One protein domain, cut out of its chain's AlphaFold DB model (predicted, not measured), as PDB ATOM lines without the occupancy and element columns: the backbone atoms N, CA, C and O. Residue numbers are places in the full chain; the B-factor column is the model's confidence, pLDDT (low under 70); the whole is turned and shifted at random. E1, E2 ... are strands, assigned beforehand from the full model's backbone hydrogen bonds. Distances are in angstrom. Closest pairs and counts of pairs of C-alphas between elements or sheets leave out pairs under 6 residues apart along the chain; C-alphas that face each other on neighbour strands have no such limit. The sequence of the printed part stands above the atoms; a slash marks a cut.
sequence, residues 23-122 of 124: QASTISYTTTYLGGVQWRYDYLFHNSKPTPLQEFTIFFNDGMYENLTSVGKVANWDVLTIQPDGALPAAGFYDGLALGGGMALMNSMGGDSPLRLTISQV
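This is residues 23 to 122 of the 124 residues of an uncharacterized protein of Janthinobacterium sp. 64 (UniProt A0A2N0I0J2). This is a sandwich of two antiparallel sheets face to face: a strongly twisted sheet of four strands, E1 E2 E7 E4, and a smaller sheet of three, E3 E6 E5, with the strands of one at 22 degrees to those of the other. The sheets come together on the side of E4 and E5, while E1, at the far edge of the larger sheet, stays apart from the three strands of the smaller one. The printed part has 100 residues, with seven named strands, E1 to E7 in order along the chain, and no named helix; the class is all strand. It is compact, with a radius of gyration of the C-alphas of 14.0 A and spans of 39 by 29 by 24 A.

Find C-alpha 26 at (10.798, -41.444, 29.241); from there E1, residues 26 to 35, runs 28.4 A to C-alpha 35 at (18.245, -41.338, 1.800). After a tight link, E2, residues 38 to 46, runs 26.1 A. Next look for E3 at residues 55 to 60, 16.9 A, and E4 at residues 65 to 70, 13.8 A. Then come E5, residues 77 to 82, 16.4 A, and E6, residues 92 to 98, 20.0 A. Last is E7, residues 115 to 121, 18.5 A, ending at C-alpha 121 at (17.352, -50.000, 8.379).

Start at the edge strand E1, which forms a hairpin with E2: look for N 28 and O 44, 2.8 A apart and within hydrogen-bond range. On to E7, N 41 and O 117 are 2.8 A apart, and from E7 to the edge strand E4, N 118 and O 69 are 2.8 A apart. In the other sheet, E6 is the inner strand: N 58 of E3 and O 94 are 2.8 A apart, and N 80 of E5 and O 95 are 2.9 A apart. E5 and E6 form a hairpin. Between the sheets, the closest C-alphas of E4 and E5 are those of Ser 70 and Thr 81, 6.7 A apart; E4 and E6 are near each other, with 8 pairs of C-alphas within 10 A. E3 and E4 meet only through their link.

The printed part has no cut, and its two C-alphas farthest apart are those of Gly 36 and Pro 50, 42.4 A. The long link is E6 to E7, with 16 residues; on it, residues 108 to 109 form a short antiparallel pairing with residues 45 to 46 of E2. The mean pLDDT of the printed part is 89.5; look for low confidence at residues 111 to 114, under 70.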
ATOM      1  N   GLN A  23       5.915 -42.687  38.330       81.56
ATOM      2  CA  GLN A  23       7.074 -41.922  37.870       81.56
ATOM      3  C   GLN A  23       7.888 -42.812  36.933       81.56
ATOM      4  O   GLN A  23       8.402 -43.857  37.341       81.56
ATOM      5  N   ALA A  24       8.011 -42.405  35.676       84.12
ATOM      6  CA  ALA A  24       8.786 -43.112  34.671       84.12
ATOM      7  C   ALA A  24       9.650 -42.122  33.896       84.12
ATOM      8  O   ALA A  24       9.152 -41.152  33.319       84.12
ATOM      9  N   SER A  25      10.957 -42.373  33.872       91.00
ATOM     10  CA  SER A  25      11.827 -41.704  32.915       91.00
ATOM     11  C   SER A  25      11.377 -42.137  31.520       91.00
ATOM     12  O   SER A  25      11.084 -43.314  31.305       91.00
ATOM     13  N   THR A  26      11.276 -41.191  30.599       92.00
ATOM     14  CA  THR A  26      10.798 -41.444  29.241       92.00
ATOM     15  C   THR A  26      11.907 -41.179  28.242       92.00
ATOM     16  O   THR A  26      12.775 -40.332  28.465       92.00
ATOM     17  N   ILE A  27      11.873 -41.931  27.148       91.12
ATOM     18  CA  ILE A  27      12.718 -41.721  25.981       91.12
ATOM     19  C   ILE A  27      11.760 -41.495  24.820       91.12
ATOM     20  O   ILE A  27      10.904 -42.330  24.535       91.12
ATOM     21  N   SER A  28      11.890 -40.347  24.179       92.31
ATOM     22  CA  SER A  28      11.187 -40.002  22.948       92.31
ATOM     23  C   SER A  28      12.211 -39.804  21.842       92.31
ATOM     24  O   SER A  28      13.397 -39.634  22.118       92.31
ATOM     25  N   TYR A  29      11.782 -39.867  20.586       91.44
ATOM     26  CA  TYR A  29      12.674 -39.633  19.462       91.44
ATOM     27  C   TYR A  29      11.939 -39.001  18.291       91.44
ATOM     28  O   TYR A  29      10.728 -39.167  18.131       91.44
ATOM     29  N   THR A  30      12.697 -38.307  17.451       92.06
ATOM     30  CA  THR A  30      12.256 -37.903  16.114       92.06
ATOM     31  C   THR A  30      13.135 -38.574  15.070       92.06
ATOM     32  O   THR A  30      14.320 -38.805  15.313       92.06
ATOM     33  N   THR A  31      12.547 -38.932  13.929       92.12
ATOM     34  CA  THR A  31      13.275 -39.540  12.814       92.12
ATOM     35  C   THR A  31      13.422 -38.557  11.663       92.12
ATOM     36  O   THR A  31      12.498 -37.824  11.320       92.12
ATOM     37  N   THR A  32      14.601 -38.542  11.045       93.25
ATOM     38  CA  THR A  32      14.862 -37.827   9.791       93.25
ATOM     39  C   THR A  32      15.331 -38.831   8.746       93.25
ATOM     40  O   THR A  32      16.324 -39.523   8.967       93.25
ATOM     41  N   TYR A  33      14.644 -38.905   7.607       94.44
ATOM     42  CA  TYR A  33      15.110 -39.694   6.468       94.44
ATOM     43  C   TYR A  33      16.351 -39.042   5.850       94.44
ATOM     44  O   TYR A  33      16.332 -37.842   5.572       94.44
ATOM     45  N   LEU A  34      17.422 -39.813   5.647       94.44
ATOM     46  CA  LEU A  34      18.676 -39.319   5.067       94.44
ATOM     47  C   LEU A  34      18.906 -39.791   3.622       94.44
ATOM     48  O   LEU A  34      19.777 -39.248   2.947       94.44
ATOM     49  N   GLY A  35      18.119 -40.758   3.139       94.19
ATOM     50  CA  GLY A  35      18.245 -41.338   1.800       94.19
ATOM     51  C   GLY A  35      18.554 -42.838   1.824       94.19
ATOM     52  O   GLY A  35      19.170 -43.345   2.759       94.19
ATOM     53  N   GLY A  36      18.125 -43.556   0.782       92.94
ATOM     54  CA  GLY A  36      18.241 -45.015   0.709       92.94
ATOM     55  C   GLY A  36      17.600 -45.685   1.924       92.94
ATOM     56  O   GLY A  36      16.431 -45.446   2.209       92.94
ATOM     57  N   VAL A  37      18.404 -46.452   2.658       92.88
ATOM     58  CA  VAL A  37      18.028 -47.136   3.905       92.88
ATOM     59  C   VAL A  37      18.411 -46.365   5.178       92.88
ATOM     60  O   VAL A  37      18.246 -46.867   6.289       92.88
ATOM     61  N   GLN A  38      18.963 -45.156   5.049       94.44
ATOM     62  CA  GLN A  38      19.520 -44.411   6.175       94.44
ATOM     63  C   GLN A  38      18.503 -43.487   6.842       94.44
ATOM     64  O   GLN A  38      17.832 -42.667   6.208       94.44
ATOM     65  N   TRP A  39      18.481 -43.563   8.167       94.12
ATOM     66  CA  TRP A  39      17.651 -42.763   9.050       94.12
ATOM     67  C   TRP A  39      18.492 -42.170  10.173       94.12
ATOM     68  O   TRP A  39      19.422 -42.792  10.684       94.12
ATOM     69  N   ARG A  40      18.138 -40.962  10.594       92.50
ATOM     70  CA  ARG A  40      18.667 -40.335  11.803       92.50
ATOM     71  C   ARG A  40      17.611 -40.347  12.886       92.50
ATOM     72  O   ARG A  40      16.485 -39.938  12.624       92.50
ATOM     73  N   TYR A  41      18.002 -40.752  14.082       91.94
ATOM     74  CA  TYR A  41      17.201 -40.695  15.290       91.94
ATOM     75  C   TYR A  41      17.787 -39.633  16.213       91.94
ATOM     76  O   TYR A  41      18.972 -39.663  16.546       91.94
ATOM     77  N   ASP A  42      16.945 -38.691  16.611       91.19
ATOM     78  CA  ASP A  42      17.250 -37.643  17.574       91.19
ATOM     79  C   ASP A  42      16.479 -37.962  18.862       91.19
ATOM     80  O   ASP A  42      15.256 -37.795  18.900       91.19
ATOM     81  N   TYR A  43      17.170 -38.492  19.878       91.12
ATOM     82  CA  TYR A  43      16.558 -38.957  21.125       91.12
ATOM     83  C   TYR A  43      16.480 -37.850  22.174       91.12
ATOM     84  O   TYR A  43      17.471 -37.170  22.430       91.12
ATOM     85  N   LEU A  44      15.331 -37.758  22.847       91.00
ATOM     86  CA  LEU A  44      15.063 -36.898  23.995       91.00
ATOM     87  C   LEU A  44      14.691 -37.754  25.211       91.00
ATOM     88  O   LEU A  44      13.647 -38.409  25.247       91.00
ATOM     89  N   PHE A  45      15.542 -37.691  26.224       91.44
ATOM     90  CA  PHE A  45      15.376 -38.328  27.520       91.44
ATOM     91  C   PHE A  45      14.763 -37.335  28.497       91.44
ATOM     92  O   PHE A  45      15.191 -36.184  28.557       91.44
ATOM     93  N   HIS A  46      13.800 -37.784  29.293       91.94
ATOM     94  CA  HIS A  46      13.194 -37.001  30.363       91.94
ATOM     95  C   HIS A  46      13.153 -37.825  31.646       91.94
ATOM     96  O   HIS A  46      12.604 -38.930  31.658       91.94
ATOM     97  N   ASN A  47      13.709 -37.300  32.737       92.75
ATOM     98  CA  ASN A  47      13.698 -37.983  34.023       92.75
ATOM     99  C   ASN A  47      12.606 -37.428  34.943       92.75
ATOM    100  O   ASN A  47      12.766 -36.361  35.520       92.75
ATOM    101  N   SER A  48      11.533 -38.185  35.162       91.06
ATOM    102  CA  SER A  48      10.513 -37.853  36.170       91.06
ATOM    103  C   SER A  48      10.753 -38.541  37.523       91.06
ATOM    104  O   SER A  48       9.989 -38.354  38.462       91.06
ATOM    105  N   LYS A  49      11.813 -39.349  37.667       90.06
ATOM    106  CA  LYS A  49      12.084 -40.082  38.911       90.06
ATOM    107  C   LYS A  49      12.815 -39.197  39.932       90.06
ATOM    108  O   LYS A  49      13.663 -38.397  39.541       90.06
ATOM    109  N   PRO A  50      12.569 -39.382  41.245       89.44
ATOM    110  CA  PRO A  50      13.300 -38.669  42.298       89.44
ATOM    111  C   PRO A  50      14.806 -38.962  42.324       89.44
ATOM    112  O   PRO A  50      15.588 -38.155  42.818       89.44
ATOM    113  N   THR A  51      15.218 -40.121  41.807       92.56
ATOM    114  CA  THR A  51      16.625 -40.502  41.667       92.56
ATOM    115  C   THR A  51      17.183 -40.017  40.330       92.56
ATOM    116  O   THR A  51      16.481 -40.126  39.316       92.56
ATOM    117  N   PRO A  52      18.444 -39.553  40.277       93.94
ATOM    118  CA  PRO A  52      19.071 -39.200  39.013       93.94
ATOM    119  C   PRO A  52      19.109 -40.377  38.031       93.94
ATOM    120  O   PRO A  52      19.354 -41.517  38.429       93.94
ATOM    121  N   LEU A  53      18.880 -40.100  36.747       93.25
ATOM    122  CA  LEU A  53      19.110 -41.069  35.677       93.25
ATOM    123  C   LEU A  53      20.611 -41.092  35.380       93.25
ATOM    124  O   LEU A  53      21.155 -40.083  34.929       93.25
ATOM    125  N   GLN A  54      21.254 -42.219  35.671       94.94
ATOM    126  CA  GLN A  54      22.704 -42.391  35.533       94.94
ATOM    127  C   GLN A  54      23.108 -43.109  34.248       94.94
ATOM    128  O   GLN A  54      24.221 -42.924  33.777       94.94
ATOM    129  N   GLU A  55      22.217 -43.922  33.691       94.06
ATOM    130  CA  GLU A  55      22.539 -44.796  32.571       94.06
ATOM    131  C   GLU A  55      21.282 -45.073  31.747       94.06
ATOM    132  O   GLU A  55      20.159 -45.045  32.273       94.06
ATOM    133  N   PHE A  56      21.464 -45.330  30.456       92.56
ATOM    134  CA  PHE A  56      20.434 -45.869  29.582       92.56
ATOM    135  C   PHE A  56      21.060 -46.756  28.509       92.56
ATOM    136  O   PHE A  56      22.155 -46.478  28.037       92.56
ATOM    137  N   THR A  57      20.283 -47.725  28.029       95.31
ATOM    138  CA  THR A  57      20.647 -48.555  26.881       95.31
ATOM    139  C   THR A  57      19.456 -48.655  25.934       95.31
ATOM    140  O   THR A  57      18.332 -48.935  26.359       95.31
ATOM    141  N   ILE A  58      19.686 -48.428  24.643       94.25
ATOM    142  CA  ILE A  58      18.708 -48.640  23.571       94.25
ATOM    143  C   ILE A  58      19.200 -49.806  22.723       94.25
ATOM    144  O   ILE A  58      20.277 -49.723  22.142       94.25
ATOM    145  N   PHE A  59      18.410 -50.876  22.648       95.94
ATOM    146  CA  PHE A  59      18.750 -52.069  21.875       95.94
ATOM    147  C   PHE A  59      18.219 -51.992  20.445       95.94
ATOM    148  O   PHE A  59      17.110 -51.511  20.200       95.94
ATOM    149  N   PHE A  60      18.999 -52.529  19.514       94.81
ATOM    150  CA  PHE A  60      18.676 -52.616  18.097       94.81
ATOM    151  C   PHE A  60      18.764 -54.071  17.661       94.81
ATOM    152  O   PHE A  60      19.838 -54.668  17.694       94.81
ATOM    153  N   ASN A  61      17.621 -54.636  17.277       93.88
ATOM    154  CA  ASN A  61      17.533 -56.040  16.894       93.88
ATOM    155  C   ASN A  61      18.446 -56.358  15.707       93.88
ATOM    156  O   ASN A  61      18.529 -55.588  14.742       93.88
ATOM    157  N   ASP A  62      19.068 -57.531  15.768       90.38
ATOM    158  CA  ASP A  62      19.810 -58.096  14.654       90.38
ATOM    159  C   ASP A  62      18.892 -58.316  13.442       90.38
ATOM    160  O   ASP A  62      17.685 -58.556  13.553       90.38
ATOM    161  N   GLY A  63      19.453 -58.130  12.246       89.00
ATOM    162  CA  GLY A  63      18.730 -58.301  10.983       89.00
ATOM    163  C   GLY A  63      17.628 -57.269  10.696       89.00
ATOM    164  O   GLY A  63      16.879 -57.467   9.736       89.00
ATOM    165  N   MET A  64      17.510 -56.213  11.510       91.25
ATOM    166  CA  MET A  64      16.613 -55.064  11.291       91.25
ATOM    167  C   MET A  64      17.380 -53.743  11.172       91.25
ATOM    168  O   MET A  64      16.926 -52.821  10.495       91.25
ATOM    169  N   TYR A  65      18.539 -53.649  11.825       93.88
ATOM    170  CA  TYR A  65      19.362 -52.448  11.872       93.88
ATOM    171  C   TYR A  65      20.831 -52.794  11.642       93.88
ATOM    172  O   TYR A  65      21.298 -53.851  12.059       93.88
ATOM    173  N   GLU A  66      21.560 -51.871  11.029       94.44
ATOM    174  CA  GLU A  66      23.002 -51.958  10.820       94.44
ATOM    175  C   GLU A  66      23.616 -50.555  10.700       94.44
ATOM    176  O   GLU A  66      22.909 -49.543  10.617       94.44
ATOM    177  N   ASN A  67      24.947 -50.484  10.687       94.69
ATOM    178  CA  ASN A  67      25.709 -49.244  10.519       94.69
ATOM    179  C   ASN A  67      25.349 -48.153  11.548       94.69
ATOM    180  O   ASN A  67      25.302 -46.963  11.221       94.69
ATOM    181  N   LEU A  68      25.096 -48.545  12.802       95.06
ATOM    182  CA  LEU A  68      24.804 -47.611  13.891       95.06
ATOM    183  C   LEU A  68      25.989 -46.665  14.086       95.06
ATOM    184  O   LEU A  68      27.105 -47.102  14.351       95.06
ATOM    185  N   THR A  69      25.755 -45.367  13.981       93.69
ATOM    186  CA  THR A  69      26.799 -44.352  14.108       93.69
ATOM    187  C   THR A  69      26.302 -43.256  15.028       93.69
ATOM    188  O   THR A  69      25.332 -42.572  14.699       93.69
ATOM    189  N   SER A  70      26.939 -43.069  16.185       90.25
ATOM    190  CA  SER A  70      26.596 -41.941  17.052       90.25
ATOM    191  C   SER A  70      27.090 -40.638  16.433       90.25
ATOM    192  O   SER A  70      28.255 -40.511  16.059       90.25
ATOM    193  N   VAL A  71      26.190 -39.666  16.310       81.88
ATOM    194  CA  VAL A  71      26.448 -38.369  15.681       81.88
ATOM    195  C   VAL A  71      26.075 -37.256  16.652       81.88
ATOM    196  O   VAL A  71      25.229 -36.416  16.378       81.88
ATOM    197  N   GLY A  72      26.674 -37.259  17.833       74.06
ATOM    198  CA  GLY A  72      26.406 -36.253  18.851       74.06
ATOM    199  C   GLY A  72      27.198 -36.530  20.113       74.06
ATOM    200  O   GLY A  72      27.627 -37.652  20.359       74.06
ATOM    201  N   LYS A  73      27.398 -35.490  20.916       72.31
ATOM    202  CA  LYS A  73      27.986 -35.610  22.245       72.31
ATOM    203  C   LYS A  73      27.137 -34.807  23.206       72.31
ATOM    204  O   LYS A  73      26.825 -33.652  22.923       72.31
ATOM    205  N   VAL A  74      26.831 -35.395  24.355       79.19
ATOM    206  CA  VAL A  74      26.297 -34.641  25.486       79.19
ATOM    207  C   VAL A  74      27.388 -34.490  26.535       79.19
ATOM    208  O   VAL A  74      28.146 -35.416  26.813       79.19
ATOM    209  N   ALA A  75      27.518 -33.285  27.085       82.62
ATOM    210  CA  ALA A  75      28.488 -33.020  28.137       82.62
ATOM    211  C   ALA A  75      28.208 -33.906  29.361       82.62
ATOM    212  O   ALA A  75      27.062 -34.041  29.777       82.62
ATOM    213  N   ASN A  76      29.269 -34.455  29.959       89.31
ATOM    214  CA  ASN A  76      29.216 -35.328  31.139       89.31
ATOM    215  C   ASN A  76      28.509 -36.678  30.930       89.31
ATOM    216  O   ASN A  76      28.135 -37.311  31.914       89.31
ATOM    217  N   TRP A  77      28.361 -37.122  29.683       91.44
ATOM    218  CA  TRP A  77      27.933 -38.477  29.346       91.44
ATOM    219  C   TRP A  77      28.983 -39.130  28.450       91.44
ATOM    220  O   TRP A  77      29.478 -38.504  27.509       91.44
ATOM    221  N   ASP A  78      29.332 -40.367  28.775       91.44
ATOM    222  CA  ASP A  78      30.069 -41.263  27.897       91.44
ATOM    223  C   ASP A  78      29.076 -42.125  27.133       91.44
ATOM    224  O   ASP A  78      28.044 -42.515  27.675       91.44
ATOM    225  N   VAL A  79      29.356 -42.359  25.858       91.44
ATOM    226  CA  VAL A  79      28.422 -43.007  24.945       91.44
ATOM    227  C   VAL A  79      29.139 -44.122  24.208       91.44
ATOM    228  O   VAL A  79      30.124 -43.885  23.508       91.44
ATOM    229  N   LEU A  80      28.583 -45.324  24.304       93.06
ATOM    230  CA  LEU A  80      29.067 -46.514  23.626       93.06
ATOM    231  C   LEU A  80      28.042 -46.971  22.586       93.06
ATOM    232  O   LEU A  80      26.856 -47.109  22.865       93.06
ATOM    233  N   THR A  81      28.497 -47.202  21.357       95.19
ATOM    234  CA  THR A  81      27.658 -47.735  20.275       95.19
ATOM    235  C   THR A  81      28.250 -49.041  19.776       95.19
ATOM    236  O   THR A  81      29.381 -49.054  19.294       95.19
ATOM    237  N   ILE A  82      27.483 -50.124  19.872       96.50
ATOM    238  CA  ILE A  82      27.857 -51.461  19.406       96.50
ATOM    239  C   ILE A  82      26.887 -51.906  18.309       96.50
ATOM    240  O   ILE A  82      25.674 -51.721  18.425       96.50
ATOM    241  N   GLN A  83      27.429 -52.476  17.231       96.56
ATOM    242  CA  GLN A  83      26.627 -52.994  16.120       96.56
ATOM    243  C   GLN A  83      25.877 -54.269  16.520       96.56
ATOM    244  O   GLN A  83      26.419 -55.064  17.289       96.56
ATOM    245  N   PRO A  84      24.677 -54.506  15.964       96.12
ATOM    246  CA  PRO A  84      24.075 -55.827  15.958       96.12
ATOM    247  C   PRO A  84      24.994 -56.831  15.264       96.12
ATOM    248  O   PRO A  84      25.578 -56.527  14.222       96.12
ATOM    249  N   ASP A  85      25.104 -58.025  15.839       93.50
ATOM    250  CA  ASP A  85      25.881 -59.127  15.284       93.50
ATOM    251  C   ASP A  85      24.918 -60.211  14.792       93.50
ATOM    252  O   ASP A  85      24.232 -60.867  15.574       93.50
ATOM    253  N   GLY A  86      24.834 -60.376  13.471       87.81
ATOM    254  CA  GLY A  86      24.001 -61.409  12.854       87.81
ATOM    255  C   GLY A  86      24.647 -62.798  12.832       87.81
ATOM    256  O   GLY A  86      23.947 -63.791  12.639       87.81
ATOM    257  N   ALA A  87      25.967 -62.896  13.012       90.06
ATOM    258  CA  ALA A  87      26.676 -64.174  13.092       90.06
ATOM    259  C   ALA A  87      26.573 -64.782  14.499       90.06
ATOM    260  O   ALA A  87      26.498 -66.003  14.649       90.06
ATOM    261  N   LEU A  88      26.533 -63.925  15.519       90.62
ATOM    262  CA  LEU A  88      26.228 -64.264  16.904       90.62
ATOM    263  C   LEU A  88      24.967 -63.496  17.304       90.62
ATOM    264  O   LEU A  88      25.136 -62.412  17.842       90.62
ATOM    265  N   PRO A  89      23.747 -64.020  17.045       86.38
ATOM    266  CA  PRO A  89      22.481 -63.273  17.042       86.38
ATOM    267  C   PRO A  89      22.261 -62.475  18.331       86.38
ATOM    268  O   PRO A  89      21.669 -62.944  19.306       86.38
ATOM    269  N   ALA A  90      22.801 -61.262  18.320       92.62
ATOM    270  CA  ALA A  90      22.920 -60.372  19.451       92.62
ATOM    271  C   ALA A  90      22.562 -58.970  18.980       92.62
ATOM    272  O   ALA A  90      23.075 -58.465  17.975       92.62
ATOM    273  N   ALA A  91      21.670 -58.337  19.734       96.19
ATOM    274  CA  ALA A  91      21.272 -56.969  19.478       96.19
ATOM    275  C   ALA A  91      22.474 -56.027  19.613       96.19
ATOM    276  O   ALA A  91      23.287 -56.145  20.533       96.19
ATOM    277  N   GLY A  92      22.527 -55.043  18.725       96.25
ATOM    278  CA  GLY A  92      23.378 -53.884  18.923       96.25
ATOM    279  C   GLY A  92      22.796 -53.007  20.014       96.25
ATOM    280  O   GLY A  92      21.631 -53.154  20.403       96.25
ATOM    281  N   PHE A  93      23.583 -52.055  20.489       96.06
ATOM    282  CA  PHE A  93      23.090 -51.115  21.478       96.06
ATOM    283  C   PHE A  93      23.739 -49.743  21.373       96.06
ATOM    284  O   PHE A  93      24.894 -49.590  20.974       96.06
ATOM    285  N   TYR A  94      22.950 -48.748  21.757       94.56
ATOM    286  CA  TYR A  94      23.380 -47.391  22.029       94.56
ATOM    287  C   TYR A  94      23.234 -47.150  23.525       94.56
ATOM    288  O   TYR A  94      22.116 -47.097  24.043       94.56
ATOM    289  N   ASP A  95      24.365 -47.068  24.205       94.19
ATOM    290  CA  ASP A  95      24.466 -46.986  25.650       94.19
ATOM    291  C   ASP A  95      25.056 -45.642  26.062       94.19
ATOM    292  O   ASP A  95      25.946 -45.114  25.390       94.19
ATOM    293  N   GLY A  96      24.527 -45.065  27.133       92.69
ATOM    294  CA  GLY A  96      25.016 -43.814  27.680       92.69
ATOM    295  C   GLY A  96      25.144 -43.884  29.188       92.69
ATOM    296  O   GLY A  96      24.155 -44.131  29.874       92.69
ATOM    297  N   LEU A  97      26.334 -43.561  29.691       94.69
ATOM    298  CA  LEU A  97      26.676 -43.521  31.107       94.69
ATOM    299  C   LEU A  97      27.034 -42.095  31.530       94.69
ATOM    300  O   LEU A  97      27.898 -41.441  30.943       94.69
ATOM    301  N   ALA A  98      26.408 -41.601  32.590       94.12
ATOM    302  CA  ALA A  98      26.758 -40.319  33.174       94.12
ATOM    303  C   ALA A  98      28.130 -40.389  33.866       94.12
ATOM    304  O   ALA A  98      28.379 -41.224  34.731       94.12
ATOM    305  N   LEU A  99      29.004 -39.432  33.563       93.38
ATOM    306  CA  LEU A  99      30.336 -39.295  34.164       93.38
ATOM    307  C   LEU A  99      30.314 -38.529  35.504       93.38
ATOM    308  O   LEU A  99      31.341 -38.043  35.973       93.38
ATOM    309  N   GLY A 100      29.134 -38.367  36.108       91.50
ATOM    310  CA  GLY A 100      28.919 -37.541  37.294       91.50
ATOM    311  C   GLY A 100      27.572 -37.809  37.968       91.50
ATOM    312  O   GLY A 100      27.152 -38.949  38.119       91.50
ATOM    313  N   GLY A 101      26.880 -36.752  38.400       91.50
ATOM    314  CA  GLY A 101      25.632 -36.868  39.171       91.50
ATOM    315  C   GLY A 101      24.387 -37.325  38.394       91.50
ATOM    316  O   GLY A 101      23.316 -37.392  38.991       91.50
ATOM    317  N   GLY A 102      24.503 -37.608  37.093       91.94
ATOM    318  CA  GLY A 102      23.379 -38.000  36.239       91.94
ATOM    319  C   GLY A 102      22.398 -36.867  35.930       91.94
ATOM    320  O   GLY A 102      22.646 -35.689  36.194       91.94
ATOM    321  N   MET A 103      21.256 -37.228  35.346       92.19
ATOM    322  CA  MET A 103      20.168 -36.293  35.052       92.19
ATOM    323  C   MET A 103      19.193 -36.216  36.227       92.19
ATOM    324  O   MET A 103      18.514 -37.195  36.541       92.19
ATOM    325  N   ALA A 104      19.100 -35.044  36.853       93.19
ATOM    326  CA  ALA A 104      18.226 -34.800  37.998       93.19
ATOM    327  C   ALA A 104      16.724 -34.928  37.670       93.19
ATOM    328  O   ALA A 104      16.318 -34.995  36.509       93.19
ATOM    329  N   LEU A 105      15.904 -34.949  38.723       92.94
ATOM    330  CA  LEU A 105      14.444 -34.952  38.644       92.94
ATOM    331  C   LEU A 105      13.925 -33.762  37.813       92.94
ATOM    332  O   LEU A 105      14.345 -32.627  38.015       92.94
ATOM    333  N   MET A 106      12.967 -34.040  36.930       89.38
ATOM    334  CA  MET A 106      12.300 -33.117  36.004       89.38
ATOM    335  C   MET A 106      13.208 -32.456  34.958       89.38
ATOM    336  O   MET A 106      12.772 -31.534  34.268       89.38
ATOM    337  N   ASN A 107      14.430 -32.958  34.770       90.94
ATOM    338  CA  ASN A 107      15.306 -32.514  33.688       90.94
ATOM    339  C   ASN A 107      15.103 -33.348  32.417       90.94
ATOM    340  O   ASN A 107      14.613 -34.481  32.456       90.94
ATOM    341  N   SER A 108      15.533 -32.779  31.289       89.19
ATOM    342  CA  SER A 108      15.550 -33.448  29.991       89.19
ATOM    343  C   SER A 108      16.883 -33.238  29.269       89.19
ATOM    344  O   SER A 108      17.556 -32.227  29.470       89.19
ATOM    345  N   MET A 109      17.249 -34.183  28.407       87.38
ATOM    346  CA  MET A 109      18.467 -34.174  27.591       87.38
ATOM    347  C   MET A 109      18.134 -34.665  26.188       87.38
ATOM    348  O   MET A 109      17.530 -35.725  26.060       87.38
ATOM    349  N   GLY A 110      18.564 -33.941  25.152       75.19
ATOM    350  CA  GLY A 110      18.461 -34.437  23.780       75.19
ATOM    351  C   GLY A 110      17.665 -33.585  22.776       75.19
ATOM    352  O   GLY A 110      17.202 -34.109  21.772       75.19
ATOM    353  N   GLY A 111      17.481 -32.286  23.042       67.69
ATOM    354  CA  GLY A 111      16.878 -31.319  22.107       67.69
ATOM    355  C   GLY A 111      17.915 -30.681  21.173       67.69
ATOM    356  O   GLY A 111      18.348 -31.303  20.212       67.69
ATOM    357  N   ASP A 112      18.364 -29.459  21.487       58.16
ATOM    358  CA  ASP A 112      19.320 -28.671  20.675       58.16
ATOM    359  C   ASP A 112      20.744 -29.266  20.601       58.16
ATOM    360  O   ASP A 112      21.584 -28.841  19.809       58.16
ATOM    361  N   SER A 113      21.039 -30.270  21.429       61.16
ATOM    362  CA  SER A 113      22.252 -31.099  21.380       61.16
ATOM    363  C   SER A 113      21.843 -32.560  21.578       61.16
ATOM    364  O   SER A 113      21.999 -33.103  22.675       61.16
ATOM    365  N   PRO A 114      21.202 -33.169  20.566       64.00
ATOM    366  CA  PRO A 114      20.565 -34.462  20.719       64.00
ATOM    367  C   PRO A 114      21.601 -35.566  20.905       64.00
ATOM    368  O   PRO A 114      22.651 -35.573  20.255       64.00
ATOM    369  N   LEU A 115      21.269 -36.538  21.758       74.50
ATOM    370  CA  LEU A 115      21.847 -37.867  21.611       74.50
ATOM    371  C   LEU A 115      21.309 -38.402  20.291       74.50
ATOM    372  O   LEU A 115      20.121 -38.696  20.149       74.50
ATOM    373  N   ARG A 116      22.179 -38.391  19.292       79.56
ATOM    374  CA  ARG A 116      21.810 -38.575  17.899       79.56
ATOM    375  C   ARG A 116      22.508 -39.809  17.371       79.56
ATOM    376  O   ARG A 116      23.707 -40.000  17.581       79.56
ATOM    377  N   LEU A 117      21.741 -40.633  16.677       83.56
ATOM    378  CA  LEU A 117      22.196 -41.885  16.105       83.56
ATOM    379  C   LEU A 117      21.761 -41.930  14.644       83.56
ATOM    380  O   LEU A 117      20.579 -41.793  14.338       83.56
ATOM    381  N   THR A 118      22.710 -42.103  13.739       83.31
ATOM    382  CA  THR A 118      22.414 -42.482  12.359       83.31
ATOM    383  C   THR A 118      22.424 -44.000  12.270       83.31
ATOM    384  O   THR A 118      23.292 -44.651  12.843       83.31
ATOM    385  N   ILE A 119      21.433 -44.560  11.589       87.88
ATOM    386  CA  ILE A 119      21.183 -45.996  11.500       87.88
ATOM    387  C   ILE A 119      20.799 -46.313  10.060       87.88
ATOM    388  O   ILE A 119      20.098 -45.528   9.419       87.88
ATOM    389  N   SER A 120      21.218 -47.466   9.554       84.94
ATOM    390  CA  SER A 120      20.641 -48.040   8.339       84.94
ATOM    391  C   SER A 120      19.604 -49.090   8.734       84.94
ATOM    392  O   SER A 120      19.888 -49.964   9.553       84.94
ATOM    393  N   GLN A 121      18.387 -48.982   8.206       82.56
ATOM    394  CA  GLN A 121      17.352 -50.000   8.379       82.56
ATOM    395  C   GLN A 121      17.475 -51.046   7.278       82.56
ATOM    396  O   GLN A 121      17.528 -50.707   6.102       82.56
ATOM    397  N   VAL A 122      17.493 -52.320   7.645       78.06
ATOM    398  CA  VAL A 122      17.539 -53.390   6.650       78.06
ATOM    399  C   VAL A 122      16.145 -53.511   6.026       78.06
ATOM    400  O   VAL A 122      15.218 -54.002   6.671       78.06
TER     401      VAL A 122